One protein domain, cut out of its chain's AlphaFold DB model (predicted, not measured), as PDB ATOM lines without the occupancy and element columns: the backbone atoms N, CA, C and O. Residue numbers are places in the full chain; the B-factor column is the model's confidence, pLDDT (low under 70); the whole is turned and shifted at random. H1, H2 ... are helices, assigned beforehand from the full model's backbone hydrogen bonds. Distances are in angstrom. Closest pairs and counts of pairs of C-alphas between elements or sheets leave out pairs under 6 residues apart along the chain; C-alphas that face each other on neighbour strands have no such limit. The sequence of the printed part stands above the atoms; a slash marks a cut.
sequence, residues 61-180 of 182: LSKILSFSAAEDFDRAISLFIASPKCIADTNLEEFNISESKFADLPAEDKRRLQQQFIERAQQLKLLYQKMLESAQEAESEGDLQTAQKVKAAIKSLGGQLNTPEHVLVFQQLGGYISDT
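Overview. This is residues 61 to 180 of the 182 residues of an uncharacterized protein of Planctomycetaceae bacterium (UniProt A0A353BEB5). One long helix, H4, makes the length of the model; H5 folds back along it and H6 turns again, giving a three-helix bundle, while the short hairpin of H1 and H2 packs crosswise on one side of it. A long loop, residues 83 to 98, leads from that hairpin to little H3, near the beginning of H4. The printed part has 120 residues with six named helices, H1 to H6 in chain order, and no named strand: all helix. It is compact, with a radius of gyration of the C-alphas of 14.9 A, and elongated, 53 by 28 by 20 A.

Arrangement. Start at the hub, H4, residues 107 to 141. With H5, residues 144 to 161, and H6, residues 168 to 178, it forms an up and down bundle, each helix running against the one before. H4 touches H5 with residues 128 to 139 alone, a hairpin at a shallow tilt of 18 degrees; look at the closest C-alphas, Ala 135 and Ala 147, 4.2 A apart. H5 and H6, also a hairpin, touch at Gly 158 and Gly 174, their closest C-alphas, 3.9 A apart. H2, residues 73 to 82, touches H4 about perpendicular, at 87 degrees, with C-alphas 77 and 131 closest at 6.5 A. H1, residues 61 to 69, forms a hairpin with H2, C-alphas 64 and 76 closest at 4.6 A. H3, residues 99 to 103, is close to H4 but not clearly touching, with C-alphas 102 and 110 closest at 6.8 A. In each helix every O i to N i+4 pair is within hydrogen-bond range.

Along the chain. Find C-alpha 107 at (171.994, 193.643, 113.802); from there H4 runs 51.0 A to C-alpha 141 at (190.881, 158.831, 145.958). H5 is 25.9 A long and H6 15.0 A.

Size, cuts and confidence. The farthest C-alphas, Pro 106 and Gly 142, are 52.9 A apart. The printed part has no cut, the link H2 to H3 is long, and no printed residue is under 70 in pLDDT.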
ATOM      1  N   LEU A  61     169.359 173.867 133.395       95.25
ATOM      2  CA  LEU A  61     170.561 174.510 132.862       95.25
ATOM      3  C   LEU A  61     170.774 175.899 133.469       95.25
ATOM      4  O   LEU A  61     171.874 176.211 133.916       95.25
ATOM      5  N   SER A  62     169.721 176.704 133.580       94.50
ATOM      6  CA  SER A  62     169.776 178.015 134.236       94.50
ATOM      7  C   SER A  62     170.284 177.920 135.682       94.50
ATOM      8  O   SER A  62     171.143 178.705 136.087       94.50
ATOM      9  N   LYS A  63     169.817 176.925 136.451       95.06
ATOM     10  CA  LYS A  63     170.294 176.665 137.823       95.06
ATOM     11  C   LYS A  63     171.763 176.227 137.842       95.06
ATOM     12  O   LYS A  63     172.537 176.745 138.642       95.06
ATOM     13  N   ILE A  64     172.168 175.333 136.939       96.06
ATOM     14  CA  ILE A  64     173.563 174.875 136.800       96.06
ATOM     15  C   ILE A  64     174.493 176.053 136.489       96.06
ATOM     16  O   ILE A  64     175.517 176.223 137.150       96.06
ATOM     17  N   LEU A  65     174.121 176.903 135.530       95.00
ATOM     18  CA  LEU A  65     174.891 178.090 135.157       95.00
ATOM     19  C   LEU A  65     174.941 179.114 136.296       95.00
ATOM     20  O   LEU A  65     175.979 179.737 136.504       95.00
ATOM     21  N   SER A  66     173.859 179.254 137.067       94.88
ATOM     22  CA  SER A  66     173.839 180.107 138.259       94.88
ATOM     23  C   SER A  66     174.795 179.606 139.341       94.88
ATOM     24  O   SER A  66     175.521 180.413 139.916       94.88
ATOM     25  N   PHE A  67     174.827 178.299 139.619       96.00
ATOM     26  CA  PHE A  67     175.784 177.728 140.571       96.00
ATOM     27  C   PHE A  67     177.222 177.871 140.073       96.00
ATOM     28  O   PHE A  67     178.088 178.295 140.832       96.00
ATOM     29  N   SER A  68     177.462 177.630 138.781       94.25
ATOM     30  CA  SER A  68     178.775 177.839 138.168       94.25
ATOM     31  C   SER A  68     179.235 179.299 138.248       94.25
ATOM     32  O   SER A  68     180.418 179.542 138.458       94.25
ATOM     33  N   ALA A  69     178.331 180.269 138.080       92.06
ATOM     34  CA  ALA A  69     178.649 181.691 138.202       92.06
ATOM     35  C   ALA A  69     178.932 182.115 139.653       92.06
ATOM     36  O   ALA A  69     179.678 183.063 139.878       92.06
ATOM     37  N   ALA A  70     178.353 181.407 140.624       95.38
ATOM     38  CA  ALA A  70     178.611 181.583 142.050       95.38
ATOM     39  C   ALA A  70     179.811 180.758 142.562       95.38
ATOM     40  O   ALA A  70     180.027 180.705 143.769       95.38
ATOM     41  N   GLU A  71     180.556 180.103 141.663       95.44
ATOM     42  CA  GLU A  71     181.680 179.203 141.970       95.44
ATOM     43  C   GLU A  71     181.311 177.983 142.845       95.44
ATOM     44  O   GLU A  71     182.184 177.289 143.363       95.44
ATOM     45  N   ASP A  72     180.019 177.655 142.955       97.19
ATOM     46  CA  ASP A  72     179.508 176.455 143.632       97.19
ATOM     47  C   ASP A  72     179.493 175.268 142.651       97.19
ATOM     48  O   ASP A  72     178.448 174.799 142.179       97.19
ATOM     49  N   PHE A  73     180.693 174.828 142.260       96.69
ATOM     50  CA  PHE A  73     180.860 173.796 141.235       96.69
ATOM     51  C   PHE A  73     180.357 172.425 141.680       96.69
ATOM     52  O   PHE A  73     179.807 171.703 140.853       96.69
ATOM     53  N   ASP A  74     180.442 172.087 142.965       96.19
ATOM     54  CA  ASP A  74     179.954 170.802 143.476       96.19
ATOM     55  C   ASP A  74     178.453 170.637 143.227       96.19
ATOM     56  O   ASP A  74     177.992 169.595 142.739       96.19
ATOM     57  N   ARG A  75     177.669 171.693 143.489       96.69
ATOM     58  CA  ARG A  75     176.232 171.687 143.192       96.69
ATOM     59  C   ARG A  75     175.952 171.743 141.702       96.69
ATOM     60  O   ARG A  75     175.051 171.037 141.249       96.69
ATOM     61  N   ALA A  76     176.709 172.536 140.943       97.12
ATOM     62  CA  ALA A  76     176.554 172.611 139.492       97.12
ATOM     63  C   ALA A  76     176.764 171.233 138.838       97.12
ATOM     64  O   ALA A  76     175.917 170.779 138.068       97.12
ATOM     65  N   ILE A  77     177.844 170.537 139.202       97.25
ATOM     66  CA  ILE A  77     178.194 169.203 138.701       97.25
ATOM     67  C   ILE A  77     177.150 168.178 139.142       97.25
ATOM     68  O   ILE A  77     176.642 167.424 138.312       97.25
ATOM     69  N   SER A  78     176.775 168.180 140.423       97.00
ATOM     70  CA  SER A  78     175.764 167.257 140.952       97.00
ATOM     71  C   SER A  78     174.423 167.405 140.230       97.00
ATOM     72  O   SER A  78     173.805 166.409 139.845       97.00
ATOM     73  N   LEU A  79     173.982 168.645 139.998       96.56
ATOM     74  CA  LEU A  79     172.735 168.926 139.291       96.56
ATOM     75  C   LEU A  79     172.826 168.569 137.802       96.56
ATOM     76  O   LEU A  79     171.855 168.048 137.249       96.56
ATOM     77  N   PHE A  80     173.982 168.791 137.170       96.44
ATOM     78  CA  PHE A  80     174.221 168.399 135.782       96.44
ATOM     79  C   PHE A  80     174.169 166.873 135.608       96.44
ATOM     80  O   PHE A  80     173.481 166.382 134.717       96.44
ATOM     81  N   ILE A  81     174.804 166.108 136.503       96.38
ATOM     82  CA  ILE A  81     174.734 164.634 136.509       96.38
ATOM     83  C   ILE A  81     173.288 164.153 136.684       96.38
ATOM     84  O   ILE A  81     172.871 163.200 136.025       96.38
ATOM     85  N   ALA A  82     172.514 164.812 137.550       95.69
ATOM     86  CA  ALA A  82     171.102 164.496 137.755       95.69
ATOM     87  C   ALA A  82     170.208 164.892 136.562       95.69
ATOM     88  O   ALA A  82     169.112 164.351 136.418       95.69
ATOM     89  N   SER A  83     170.676 165.802 135.702       93.94
ATOM     90  CA  SER A  83     169.914 166.393 134.594       93.94
ATOM     91  C   SER A  83     170.666 166.260 133.259       93.94
ATOM     92  O   SER A  83     171.010 167.266 132.632       93.94
ATOM     93  N   PRO A  84     170.905 165.029 132.765       83.69
ATOM     94  CA  PRO A  84     171.776 164.770 131.616       83.69
ATOM     95  C   PRO A  84     171.221 165.264 130.272       83.69
ATOM     96  O   PRO A  84     171.862 165.060 129.251       83.69
ATOM     97  N   LYS A  85     170.033 165.876 130.236       90.44
ATOM     98  CA  LYS A  85     169.427 166.486 129.040       90.44
ATOM     99  C   LYS A  85     169.191 167.990 129.184       90.44
ATOM    100  O   LYS A  85     168.465 168.577 128.392       90.44
ATOM    101  N   CYS A  86     169.791 168.627 130.192       92.25
ATOM    102  CA  CYS A  86     169.506 170.023 130.518       92.25
ATOM    103  C   CYS A  86     169.768 171.010 129.370       92.25
ATOM    104  O   CYS A  86     169.126 172.051 129.349       92.25
ATOM    105  N   ILE A  87     170.653 170.703 128.414       93.50
ATOM    106  CA  ILE A  87     170.881 171.563 127.241       93.50
ATOM    107  C   ILE A  87     169.793 171.366 126.191       93.50
ATOM    108  O   ILE A  87     169.325 172.343 125.622       93.50
ATOM    109  N   ALA A  88     169.361 170.127 125.963       88.81
ATOM    110  CA  ALA A  88     168.279 169.840 125.023       88.81
ATOM    111  C   ALA A  88     166.908 170.327 125.531       88.81
ATOM    112  O   ALA A  88     166.059 170.713 124.733       88.81
ATOM    113  N   ASP A  89     166.700 170.321 126.849       91.56
ATOM    114  CA  ASP A  89     165.417 170.660 127.478       91.56
ATOM    115  C   ASP A  89     165.317 172.145 127.892       91.56
ATOM    116  O   ASP A  89     164.310 172.563 128.469       91.56
ATOM    117  N   THR A  90     166.355 172.951 127.637       93.75
ATOM    118  CA  THR A  90     166.389 174.344 128.093       93.75
ATOM    119  C   THR A  90     165.467 175.249 127.283       93.75
ATOM    120  O   THR A  90     165.275 175.073 126.084       93.75
ATOM    121  N   ASN A  91     164.953 176.296 127.929       91.88
ATOM    122  CA  ASN A  91     164.209 177.377 127.271       91.88
ATOM    123  C   ASN A  91     165.080 178.605 126.965       91.88
ATOM    124  O   ASN A  91     164.565 179.631 126.518       91.88
ATOM    125  N   LEU A  92     166.386 178.533 127.228       92.31
ATOM    126  CA  LEU A  92     167.319 179.615 126.938       92.31
ATOM    127  C   LEU A  92     167.420 179.833 125.421       92.31
ATOM    128  O   LEU A  92     167.706 178.904 124.664       92.31
ATOM    129  N   GLU A  93     167.150 181.062 124.973       94.44
ATOM    130  CA  GLU A  93     167.106 181.426 123.549       94.44
ATOM    131  C   GLU A  93     168.422 181.078 122.852       94.44
ATOM    132  O   GLU A  93     168.424 180.567 121.733       94.44
ATOM    133  N   GLU A  94     169.537 181.307 123.542       93.88
ATOM    134  CA  GLU A  94     170.867 181.097 123.004       93.88
ATOM    135  C   GLU A  94     171.164 179.630 122.644       93.88
ATOM    136  O   GLU A  94     171.954 179.377 121.740       93.88
ATOM    137  N   PHE A  95     170.495 178.661 123.271       94.81
ATOM    138  CA  PHE A  95     170.627 177.241 122.922       94.81
ATOM    139  C   PHE A  95     169.579 176.780 121.898       94.81
ATOM    140  O   PHE A  95     169.749 175.730 121.287       94.81
ATOM    141  N   ASN A  96     168.540 177.581 121.643       93.38
ATOM    142  CA  ASN A  96     167.386 177.229 120.806       93.38
ATOM    143  C   ASN A  96     167.347 177.976 119.462       93.38
ATOM    144  O   ASN A  96     166.286 178.150 118.845       93.38
ATOM    145  N   ILE A  97     168.502 178.455 118.998       93.88
ATOM    146  CA  ILE A  97     168.645 179.150 117.721       93.88
ATOM    147  C   ILE A  97     169.682 178.453 116.840       93.88
ATOM    148  O   ILE A  97     170.818 178.231 117.247       93.88
ATOM    149  N   SER A  98     169.283 178.132 115.608       92.38
ATOM    150  CA  SER A  98     170.186 177.574 114.602       92.38
ATOM    151  C   SER A  98     171.039 178.662 113.954       92.38
ATOM    152  O   SER A  98     170.648 179.831 113.911       92.38
ATOM    153  N   GLU A  99     172.168 178.272 113.362       93.31
ATOM    154  CA  GLU A  99     173.071 179.197 112.661       93.31
ATOM    155  C   GLU A  99     172.352 180.000 111.562       93.31
ATOM    156  O   GLU A  99     172.528 181.211 111.456       93.31
ATOM    157  N   SER A 100     171.475 179.350 110.784       93.75
ATOM    158  CA  SER A 100     170.684 180.027 109.745       93.75
ATOM    159  C   SER A 100     169.735 181.062 110.345       93.75
ATOM    160  O   SER A 100     169.684 182.193 109.872       93.75
ATOM    161  N   LYS A 101     169.004 180.703 111.409       94.75
ATOM    162  CA  LYS A 101     168.063 181.624 112.058       94.75
ATOM    163  C   LYS A 101     168.801 182.799 112.697       94.75
ATOM    164  O   LYS A 101     168.335 183.928 112.605       94.75
ATOM    165  N   PHE A 102     169.963 182.546 113.295       96.06
ATOM    166  CA  PHE A 102     170.840 183.583 113.823       96.06
ATOM    167  C   PHE A 102     171.348 184.524 112.713       96.06
ATOM    168  O   PHE A 102     171.337 185.745 112.885       96.06
ATOM    169  N   ALA A 103     171.727 183.987 111.549       95.62
ATOM    170  CA  ALA A 103     172.192 184.764 110.400       95.62
ATOM    171  C   ALA A 103     171.118 185.698 109.812       95.62
ATOM    172  O   ALA A 103     171.475 186.736 109.248       95.62
ATOM    173  N   ASP A 104     169.835 185.406 110.011       97.19
ATOM    174  CA  ASP A 104     168.720 186.226 109.521       97.19
ATOM    175  C   ASP A 104     168.276 187.325 110.503       97.19
ATOM    176  O   ASP A 104     167.476 188.194 110.153       97.19
ATOM    177  N   LEU A 105     168.815 187.346 111.727       97.00
ATOM    178  CA  LEU A 105     168.424 188.326 112.739       97.00
ATOM    179  C   LEU A 105     168.857 189.771 112.401       97.00
ATOM    180  O   LEU A 105     169.902 189.991 111.765       97.00
ATOM    181  N   PRO A 106     168.117 190.782 112.898       97.94
ATOM    182  CA  PRO A 106     168.561 192.173 112.908       97.94
ATOM    183  C   PRO A 106     169.906 192.354 113.628       97.94
ATOM    184  O   PRO A 106     170.273 191.597 114.526       97.94
ATOM    185  N   ALA A 107     170.651 193.401 113.265       97.00
ATOM    186  CA  ALA A 107     171.994 193.643 113.802       97.00
ATOM    187  C   ALA A 107     172.034 193.860 115.331       97.00
ATOM    188  O   ALA A 107     173.049 193.588 115.970       97.00
ATOM    189  N   GLU A 108     170.957 194.377 115.921       96.50
ATOM    190  CA  GLU A 108     170.843 194.555 117.370       96.50
ATOM    191  C   GLU A 108     170.709 193.211 118.094       96.50
ATOM    192  O   GLU A 108     171.540 192.898 118.950       96.50
ATOM    193  N   ASP A 109     169.757 192.377 117.671       96.75
ATOM    194  CA  ASP A 109     169.538 191.043 118.237       96.75
ATOM    195  C   ASP A 109     170.751 190.132 118.057       96.75
ATOM    196  O   ASP A 109     171.129 189.417 118.984       96.75
ATOM    197  N   LYS A 110     171.428 190.218 116.902       97.00
ATOM    198  CA  LYS A 110     172.685 189.494 116.671       97.00
ATOM    199  C   LYS A 110     173.739 189.834 117.711       97.00
ATOM    200  O   LYS A 110     174.346 188.926 118.261       97.00
ATOM    201  N   ARG A 111     173.964 191.123 117.988       96.94
ATOM    202  CA  ARG A 111     174.983 191.550 118.961       96.94
ATOM    203  C   ARG A 111     174.648 191.080 120.372       96.94
ATOM    204  O   ARG A 111     175.536 190.597 121.069       96.94
ATOM    205  N   ARG A 112     173.375 191.177 120.768       97.25
ATOM    206  CA  ARG A 112     172.894 190.663 122.056       97.25
ATOM    207  C   ARG A 112     173.145 189.157 122.180       97.25
ATOM    208  O   ARG A 112     173.778 188.733 123.143       97.25
ATOM    209  N   LEU A 113     172.706 188.367 121.199       97.00
ATOM    210  CA  LEU A 113     172.869 186.912 121.228       97.00
ATOM    211  C   LEU A 113     174.331 186.479 121.116       97.00
ATOM    212  O   LEU A 113     174.728 185.549 121.801       97.00
ATOM    213  N   GLN A 114     175.163 187.180 120.341       96.88
ATOM    214  CA  GLN A 114     176.607 186.917 120.295       96.88
ATOM    215  C   GLN A 114     177.257 187.047 121.666       96.88
ATOM    216  O   GLN A 114     178.053 186.190 122.045       96.88
ATOM    217  N   GLN A 115     176.907 188.094 122.413       96.31
ATOM    218  CA  GLN A 115     177.407 188.270 123.770       96.31
ATOM    219  C   GLN A 115     176.959 187.111 124.671       96.31
ATOM    220  O   GLN A 115     177.786 186.527 125.371       96.31
ATOM    221  N   GLN A 116     175.688 186.708 124.580       96.44
ATOM    222  CA  GLN A 116     175.162 185.563 125.327       96.44
ATOM    223  C   GLN A 116     175.870 184.253 124.944       96.44
ATOM    224  O   GLN A 116     176.260 183.498 125.830       96.44
ATOM    225  N   PHE A 117     176.125 183.999 123.656       96.94
ATOM    226  CA  PHE A 117     176.876 182.823 123.210       96.94
ATOM    227  C   PHE A 117     178.277 182.776 123.817       96.94
ATOM    228  O   PHE A 117     178.697 181.727 124.302       96.94
ATOM    229  N   ILE A 118     178.993 183.905 123.811       95.44
ATOM    230  CA  ILE A 118     180.344 184.002 124.375       95.44
ATOM    231  C   ILE A 118     180.313 183.701 125.874       95.44
ATOM    232  O   ILE A 118     181.085 182.864 126.345       95.44
ATOM    233  N   GLU A 119     179.409 184.341 126.615       95.44
ATOM    234  CA  GLU A 119     179.267 184.143 128.060       95.44
ATOM    235  C   GLU A 119     178.914 182.691 128.397       95.44
ATOM    236  O   GLU A 119     179.560 182.076 129.249       95.44
ATOM    237  N   ARG A 120     177.951 182.094 127.686       96.00
ATOM    238  CA  ARG A 120     177.565 180.695 127.907       96.00
ATOM    239  C   ARG A 120     178.670 179.722 127.544       96.00
ATOM    240  O   ARG A 120     178.924 178.796 128.309       96.00
ATOM    241  N   ALA A 121     179.365 179.931 126.428       96.38
ATOM    242  CA  ALA A 121     180.489 179.085 126.046       96.38
ATOM    243  C   ALA A 121     181.609 179.133 127.100       96.38
ATOM    244  O   ALA A 121     182.195 178.100 127.423       96.38
ATOM    245  N   GLN A 122     181.879 180.306 127.682       95.75
ATOM    246  CA  GLN A 122     182.841 180.449 128.777       95.75
ATOM    247  C   GLN A 122     182.387 179.723 130.049       95.75
ATOM    248  O   GLN A 122     183.179 178.982 130.631       95.75
ATOM    249  N   GLN A 123     181.122 179.879 130.451       95.69
ATOM    250  CA  GLN A 123     180.561 179.183 131.615       95.69
ATOM    251  C   GLN A 123     180.605 177.660 131.444       95.69
ATOM    252  O   GLN A 123     181.060 176.950 132.337       95.69
ATOM    253  N   LEU A 124     180.202 177.154 130.278       96.81
ATOM    254  CA  LEU A 124     180.232 175.725 129.972       96.81
ATOM    255  C   LEU A 124     181.659 175.176 129.923       96.81
ATOM    256  O   LEU A 124     181.907 174.081 130.422       96.81
ATOM    257  N   LYS A 125     182.611 175.938 129.375       96.44
ATOM    258  CA  LYS A 125     184.030 175.566 129.393       96.44
ATOM    259  C   LYS A 125     184.562 175.452 130.822       96.44
ATOM    260  O   LYS A 125     185.293 174.509 131.112       96.44
ATOM    261  N   LEU A 126     184.204 176.390 131.696       96.62
ATOM    262  CA  LEU A 126     184.622 176.364 133.096       96.62
ATOM    263  C   LEU A 126     184.003 175.178 133.844       96.62
ATOM    264  O   LEU A 126     184.720 174.446 134.521       96.62
ATOM    265  N   LEU A 127     182.700 174.940 133.665       97.06
ATOM    266  CA  LEU A 127     182.018 173.773 134.226       97.06
ATOM    267  C   LEU A 127     182.687 172.471 133.772       97.06
ATOM    268  O   LEU A 127     182.994 171.621 134.600       97.06
ATOM    269  N   TYR A 128     182.972 172.342 132.475       97.06
ATOM    270  CA  TYR A 128     183.695 171.201 131.918       97.06
ATOM    271  C   TYR A 128     185.061 170.989 132.589       97.06
ATOM    272  O   TYR A 128     185.370 169.874 133.006       97.06
ATOM    273  N   GLN A 129     185.865 172.048 132.739       97.44
ATOM    274  CA  GLN A 129     187.168 171.961 133.408       97.44
ATOM    275  C   GLN A 129     187.027 171.458 134.849       97.44
ATOM    276  O   GLN A 129     187.771 170.575 135.266       97.44
ATOM    277  N   LYS A 130     186.025 171.952 135.582       98.00
ATOM    278  CA  LYS A 130     185.746 171.519 136.955       98.00
ATOM    279  C   LYS A 130     185.217 170.095 137.053       98.00
ATOM    280  O   LYS A 130     185.589 169.375 137.973       98.00
ATOM    281  N   MET A 131     184.428 169.643 136.082       97.50
ATOM    282  CA  MET A 131     184.051 168.233 135.980       97.50
ATOM    283  C   MET A 131     185.273 167.344 135.735       97.50
ATOM    284  O   MET A 131     185.380 166.279 136.333       97.50
ATOM    285  N   LEU A 132     186.209 167.770 134.883       97.50
ATOM    286  CA  LEU A 132     187.426 167.003 134.626       97.50
ATOM    287  C   LEU A 132     188.293 166.884 135.886       97.50
ATOM    288  O   LEU A 132     188.723 165.782 136.220       97.50
ATOM    289  N   GLU A 133     188.497 167.995 136.598       97.81
ATOM    290  CA  GLU A 133     189.200 168.021 137.889       97.81
ATOM    291  C   GLU A 133     188.524 167.087 138.907       97.81
ATOM    292  O   GLU A 133     189.186 166.219 139.468       97.81
ATOM    293  N   SER A 134     187.198 167.185 139.064       97.50
ATOM    294  CA  SER A 134     186.420 166.338 139.983       97.50
ATOM    295  C   SER A 134     186.514 164.847 139.639       97.50
ATOM    296  O   SER A 134     186.636 164.005 140.530       97.50
ATOM    297  N   ALA A 135     186.504 164.494 138.349       97.56
ATOM    298  CA  ALA A 135     186.687 163.111 137.926       97.56
ATOM    299  C   ALA A 135     188.086 162.585 138.281       97.56
ATOM    300  O   ALA A 135     188.203 161.465 138.770       97.56
ATOM    301  N   GLN A 136     189.133 163.381 138.048       97.31
ATOM    302  CA  GLN A 136     190.519 163.008 138.354       97.31
ATOM    303  C   GLN A 136     190.764 162.886 139.860       97.31
ATOM    304  O   GLN A 136     191.445 161.958 140.298       97.31
ATOM    305  N   GLU A 137     190.193 163.793 140.652       97.81
ATOM    306  CA  GLU A 137     190.252 163.744 142.112       97.81
ATOM    307  C   GLU A 137     189.603 162.458 142.633       97.81
ATOM    308  O   GLU A 137     190.271 161.680 143.315       97.81
ATOM    309  N   ALA A 138     188.380 162.148 142.190       97.69
ATOM    310  CA  ALA A 138     187.693 160.909 142.554       97.69
ATOM    311  C   ALA A 138     188.498 159.650 142.165       97.69
ATOM    312  O   ALA A 138     188.559 158.694 142.937       97.69
ATOM    313  N   GLU A 139     189.175 159.638 141.008       97.75
ATOM    314  CA  GLU A 139     190.076 158.534 140.637       97.75
ATOM    315  C   GLU A 139     191.279 158.421 141.572       97.75
ATOM    316  O   GLU A 139     191.643 157.311 141.968       97.75
ATOM    317  N   SER A 140     191.882 159.552 141.947       98.00
ATOM    318  CA  SER A 140     193.032 159.585 142.854       98.00
ATOM    319  C   SER A 140     192.686 159.107 144.269       98.00
ATOM    320  O   SER A 140     193.527 158.510 144.944       98.00
ATOM    321  N   GLU A 141     191.433 159.297 144.683       98.00
ATOM    322  CA  GLU A 141     190.881 158.831 145.958       98.00
ATOM    323  C   GLU A 141     190.378 157.377 145.906       98.00
ATOM    324  O   GLU A 141     190.064 156.781 146.938       98.00
ATOM    325  N   GLY A 142     190.321 156.777 144.714       98.19
ATOM    326  CA  GLY A 142     189.811 155.423 144.500       98.19
ATOM    327  C   GLY A 142     188.285 155.326 144.380       98.19
ATOM    328  O   GLY A 142     187.764 154.213 144.270       98.19
ATOM    329  N   ASP A 143     187.559 156.448 144.340       98.12
ATOM    330  CA  ASP A 143     186.126 156.488 144.025       98.12
ATOM    331  C   ASP A 143     185.890 156.432 142.506       98.12
ATOM    332  O   ASP A 143     185.489 157.387 141.830       98.12
ATOM    333  N   LEU A 144     186.113 155.240 141.955       97.50
ATOM    334  CA  LEU A 144     185.939 154.977 140.528       97.50
ATOM    335  C   LEU A 144     184.485 155.149 140.065       97.50
ATOM    336  O   LEU A 144     184.242 155.410 138.885       97.50
ATOM    337  N   GLN A 145     183.503 154.996 140.960       97.81
ATOM    338  CA  GLN A 145     182.096 155.125 140.591       97.81
ATOM    339  C   GLN A 145     181.739 156.588 140.324       97.81
ATOM    340  O   GLN A 145     181.085 156.887 139.318       97.81
ATOM    341  N   THR A 146     182.151 157.492 141.211       96.31
ATOM    342  CA  THR A 146     181.944 158.930 141.025       96.31
ATOM    343  C   THR A 146     182.695 159.420 139.797       96.31
ATOM    344  O   THR A 146     182.076 160.036 138.926       96.31
ATOM    345  N   ALA A 147     183.963 159.032 139.638       97.81
ATOM    346  CA  ALA A 147     184.749 159.367 138.453       97.81
ATOM    347  C   ALA A 147     184.046 158.980 137.142       97.81
ATOM    348  O   ALA A 147     183.903 159.801 136.235       97.81
ATOM    349  N   GLN A 148     183.532 157.748 137.047       97.25
ATOM    350  CA  GLN A 148     182.817 157.280 135.857       97.25
ATOM    351  C   GLN A 148     181.528 158.062 135.589       97.25
ATOM    352  O   GLN A 148     181.238 158.369 134.431       97.25
ATOM    353  N   LYS A 149     180.759 158.412 136.629       97.31
ATOM    354  CA  LYS A 149     179.547 159.236 136.475       97.31
ATOM    355  C   LYS A 149     179.886 160.620 135.933       97.31
ATOM    356  O   LYS A 149     179.220 161.082 135.009       97.31
ATOM    357  N   VAL A 150     180.929 161.251 136.468       97.62
ATOM    358  CA  VAL A 150     181.373 162.572 136.011       97.62
ATOM    359  C   VAL A 150     181.884 162.490 134.569       97.62
ATOM    360  O   VAL A 150     181.427 163.260 133.728       97.62
ATOM    361  N   LYS A 151     182.724 161.501 134.223       97.00
ATOM    362  CA  LYS A 151     183.193 161.278 132.838       97.00
ATOM    363  C   LYS A 151     182.036 161.027 131.860       97.00
ATOM    364  O   LYS A 151     182.036 161.558 130.751       97.00
ATOM    365  N   ALA A 152     181.022 160.259 132.259       96.00
ATOM    366  CA  ALA A 152     179.825 160.046 131.445       96.00
ATOM    367  C   ALA A 152     179.031 161.347 131.239       96.00
ATOM    368  O   ALA A 152     178.566 161.617 130.130       96.00
ATOM    369  N   ALA A 153     178.924 162.175 132.278       96.19
ATOM    370  CA  ALA A 153     178.295 163.483 132.186       96.19
ATOM    371  C   ALA A 153     179.081 164.439 131.270       96.19
ATOM    372  O   ALA A 153     178.470 165.111 130.446       96.19
ATOM    373  N   ILE A 154     180.419 164.432 131.309       97.00
ATOM    374  CA  ILE A 154     181.262 165.191 130.367       97.00
ATOM    375  C   ILE A 154     180.966 164.781 128.917       97.00
ATOM    376  O   ILE A 154     180.724 165.636 128.065       97.00
ATOM    377  N   LYS A 155     180.917 163.474 128.625       96.06
ATOM    378  CA  LYS A 155     180.571 162.989 127.277       96.06
ATOM    379  C   LYS A 155     179.165 163.416 126.858       96.06
ATOM    380  O   LYS A 155     178.946 163.792 125.710       96.06
ATOM    381  N   SER A 156     178.215 163.386 127.792       95.56
ATOM    382  CA  SER A 156     176.846 163.846 127.555       95.56
ATOM    383  C   SER A 156     176.771 165.350 127.270       95.56
ATOM    384  O   SER A 156     176.018 165.749 126.383       95.56
ATOM    385  N   LEU A 157     177.564 166.175 127.963       96.25
ATOM    386  CA  LEU A 157     177.701 167.608 127.692       96.25
ATOM    387  C   LEU A 157     178.206 167.849 126.267       96.25
ATOM    388  O   LEU A 157     177.585 168.595 125.508       96.25
ATOM    389  N   GLY A 158     179.301 167.180 125.896       96.50
ATOM    390  CA  GLY A 158     179.877 167.279 124.557       96.50
ATOM    391  C   GLY A 158     178.876 166.899 123.464       96.50
ATOM    392  O   GLY A 158     178.676 167.661 122.518       96.50
ATOM    393  N   GLY A 159     178.181 165.772 123.638       95.94
ATOM    394  CA  GLY A 159     177.189 165.285 122.680       95.94
ATOM    395  C   GLY A 159     175.957 166.181 122.535       95.94
ATOM    396  O   GLY A 159     175.457 166.337 121.427       95.94
ATOM    397  N   GLN A 160     175.480 166.796 123.623       95.50
ATOM    398  CA  GLN A 160     174.354 167.735 123.557       95.50
ATOM    399  C   GLN A 160     174.712 169.019 122.811       95.50
ATOM    400  O   GLN A 160     173.911 169.507 122.027       95.50
ATOM    401  N   LEU A 161     175.917 169.550 123.028       96.44
ATOM    402  CA  LEU A 161     176.379 170.771 122.363       96.44
ATOM    403  C   LEU A 161     176.741 170.544 120.890       96.44
ATOM    404  O   LEU A 161     176.605 171.450 120.070       96.44
ATOM    405  N   ASN A 162     177.203 169.340 120.549       95.75
ATOM    406  CA  ASN A 162     177.632 168.975 119.203       95.75
ATOM    407  C   ASN A 162     176.465 168.490 118.328       95.75
ATOM    408  O   ASN A 162     176.467 167.366 117.822       95.75
ATOM    409  N   THR A 163     175.452 169.337 118.161       93.00
ATOM    410  CA  THR A 163     174.298 169.063 117.295       93.00
ATOM    411  C   THR A 163     174.142 170.164 116.243       93.00
ATOM    412  O   THR A 163     174.449 171.327 116.513       93.00
ATOM    413  N   PRO A 164     173.635 169.842 115.038       91.06
ATOM    414  CA  PRO A 164     173.431 170.839 113.983       91.06
ATOM    415  C   PRO A 164     172.353 171.881 114.326       91.06
ATOM    416  O   PRO A 164     172.191 172.855 113.593       91.06
ATOM    417  N   GLU A 165     171.600 171.672 115.408       90.50
ATOM    418  CA  GLU A 165     170.551 172.578 115.879       90.50
ATOM    419  C   GLU A 165     171.115 173.791 116.627       90.50
ATOM    420  O   GLU A 165     170.480 174.846 116.642       90.50
ATOM    421  N   HIS A 166     172.323 173.676 117.184       93.75
ATOM    422  CA  HIS A 166     173.002 174.768 117.875       93.75
ATOM    423  C   HIS A 166     173.854 175.621 116.927       93.75
ATOM    424  O   HIS A 166     174.238 175.187 115.842       93.75
ATOM    425  N   VAL A 167     174.198 176.841 117.347       95.88
ATOM    426  CA  VAL A 167     175.168 177.687 116.633       95.88
ATOM    427  C   VAL A 167     176.582 177.095 116.658       95.88
ATOM    428  O   VAL A 167     176.948 176.339 117.566       95.88
ATOM    429  N   LEU A 168     177.410 177.478 115.682       95.69
ATOM    430  CA  LEU A 168     178.721 176.866 115.435       95.69
ATOM    431  C   LEU A 168     179.649 176.879 116.660       95.69
ATOM    432  O   LEU A 168     180.387 175.924 116.884       95.69
ATOM    433  N   VAL A 169     179.609 177.937 117.474       96.50
ATOM    434  CA  VAL A 169     180.455 178.043 118.675       96.50
ATOM    435  C   VAL A 169     180.155 176.943 119.701       96.50
ATOM    436  O   VAL A 169     181.084 176.395 120.296       96.50
ATOM    437  N   PHE A 170     178.885 176.565 119.872       97.44
ATOM    438  CA  PHE A 170     178.512 175.466 120.760       97.44
ATOM    439  C   PHE A 170     178.881 174.119 120.154       97.44
ATOM    440  O   PHE A 170     179.425 173.283 120.866       97.44
ATOM    441  N   GLN A 171     178.709 173.946 118.840       96.81
ATOM    442  CA  GLN A 171     179.142 172.728 118.151       96.81
ATOM    443  C   GLN A 171     180.646 172.491 118.308       96.81
ATOM    444  O   GLN A 171     181.075 171.394 118.655       96.81
ATOM    445  N   GLN A 172     181.458 173.535 118.118       96.56
ATOM    446  CA  GLN A 172     182.911 173.467 118.284       96.56
ATOM    447  C   GLN A 172     183.311 173.132 119.722       96.56
ATOM    448  O   GLN A 172     184.194 172.299 119.935       96.56
ATOM    449  N   LEU A 173     182.652 173.745 120.712       97.44
ATOM    450  CA  LEU A 173     182.868 173.414 122.119       97.44
ATOM    451  C   LEU A 173     182.473 171.960 122.415       97.44
ATOM    452  O   LEU A 173     183.231 171.239 123.056       97.44
ATOM    453  N   GLY A 174     181.317 171.520 121.919       97.06
ATOM    454  CA  GLY A 174     180.827 170.157 122.077       97.06
ATOM    455  C   GLY A 174     181.750 169.119 121.444       97.06
ATOM    456  O   GLY A 174     182.038 168.099 122.068       97.06
ATOM    457  N   GLY A 175     182.268 169.403 120.246       96.94
ATOM    458  CA  GLY A 175     183.274 168.583 119.569       96.94
ATOM    459  C   GLY A 175     184.553 168.466 120.393       96.94
ATOM    460  O   GLY A 175     184.959 167.360 120.731       96.94
ATOM    461  N   TYR A 176     185.112 169.595 120.840       96.25
ATOM    462  CA  TYR A 176     186.293 169.604 121.710       96.25
ATOM    463  C   TYR A 176     186.103 168.777 122.994       96.25
ATOM    464  O   TYR A 176     186.985 168.007 123.378       96.25
ATOM    465  N   ILE A 177     184.950 168.911 123.656       96.38
ATOM    466  CA  ILE A 177     184.635 168.145 124.870       96.38
ATOM    467  C   ILE A 177     184.500 166.649 124.555       96.38
ATOM    468  O   ILE A 177     185.006 165.818 125.305       96.38
ATOM    469  N   SER A 178     183.830 166.302 123.454       93.06
ATOM    470  CA  SER A 178     183.584 164.908 123.055       93.06
ATOM    471  C   SER A 178     184.860 164.172 122.649       93.06
ATOM    472  O   SER A 178     184.982 162.978 122.919       93.06
ATOM    473  N   ASP A 179     185.799 164.889 122.032       91.75
ATOM    474  CA  ASP A 179     187.081 164.359 121.560       91.75
ATOM    475  C   ASP A 179     188.125 164.241 122.679       91.75
ATOM    476  O   ASP A 179     189.200 163.679 122.466       91.75
ATOM    477  N   THR A 180     187.849 164.776 123.873       89.50
ATOM    478  CA  THR A 180     188.789 164.659 124.987       89.50
ATOM    479  C   THR A 180     188.798 163.226 125.524       89.50
ATOM    480  O   THR A 180     187.768 162.680 125.921       89.50
TER     481      THR A 180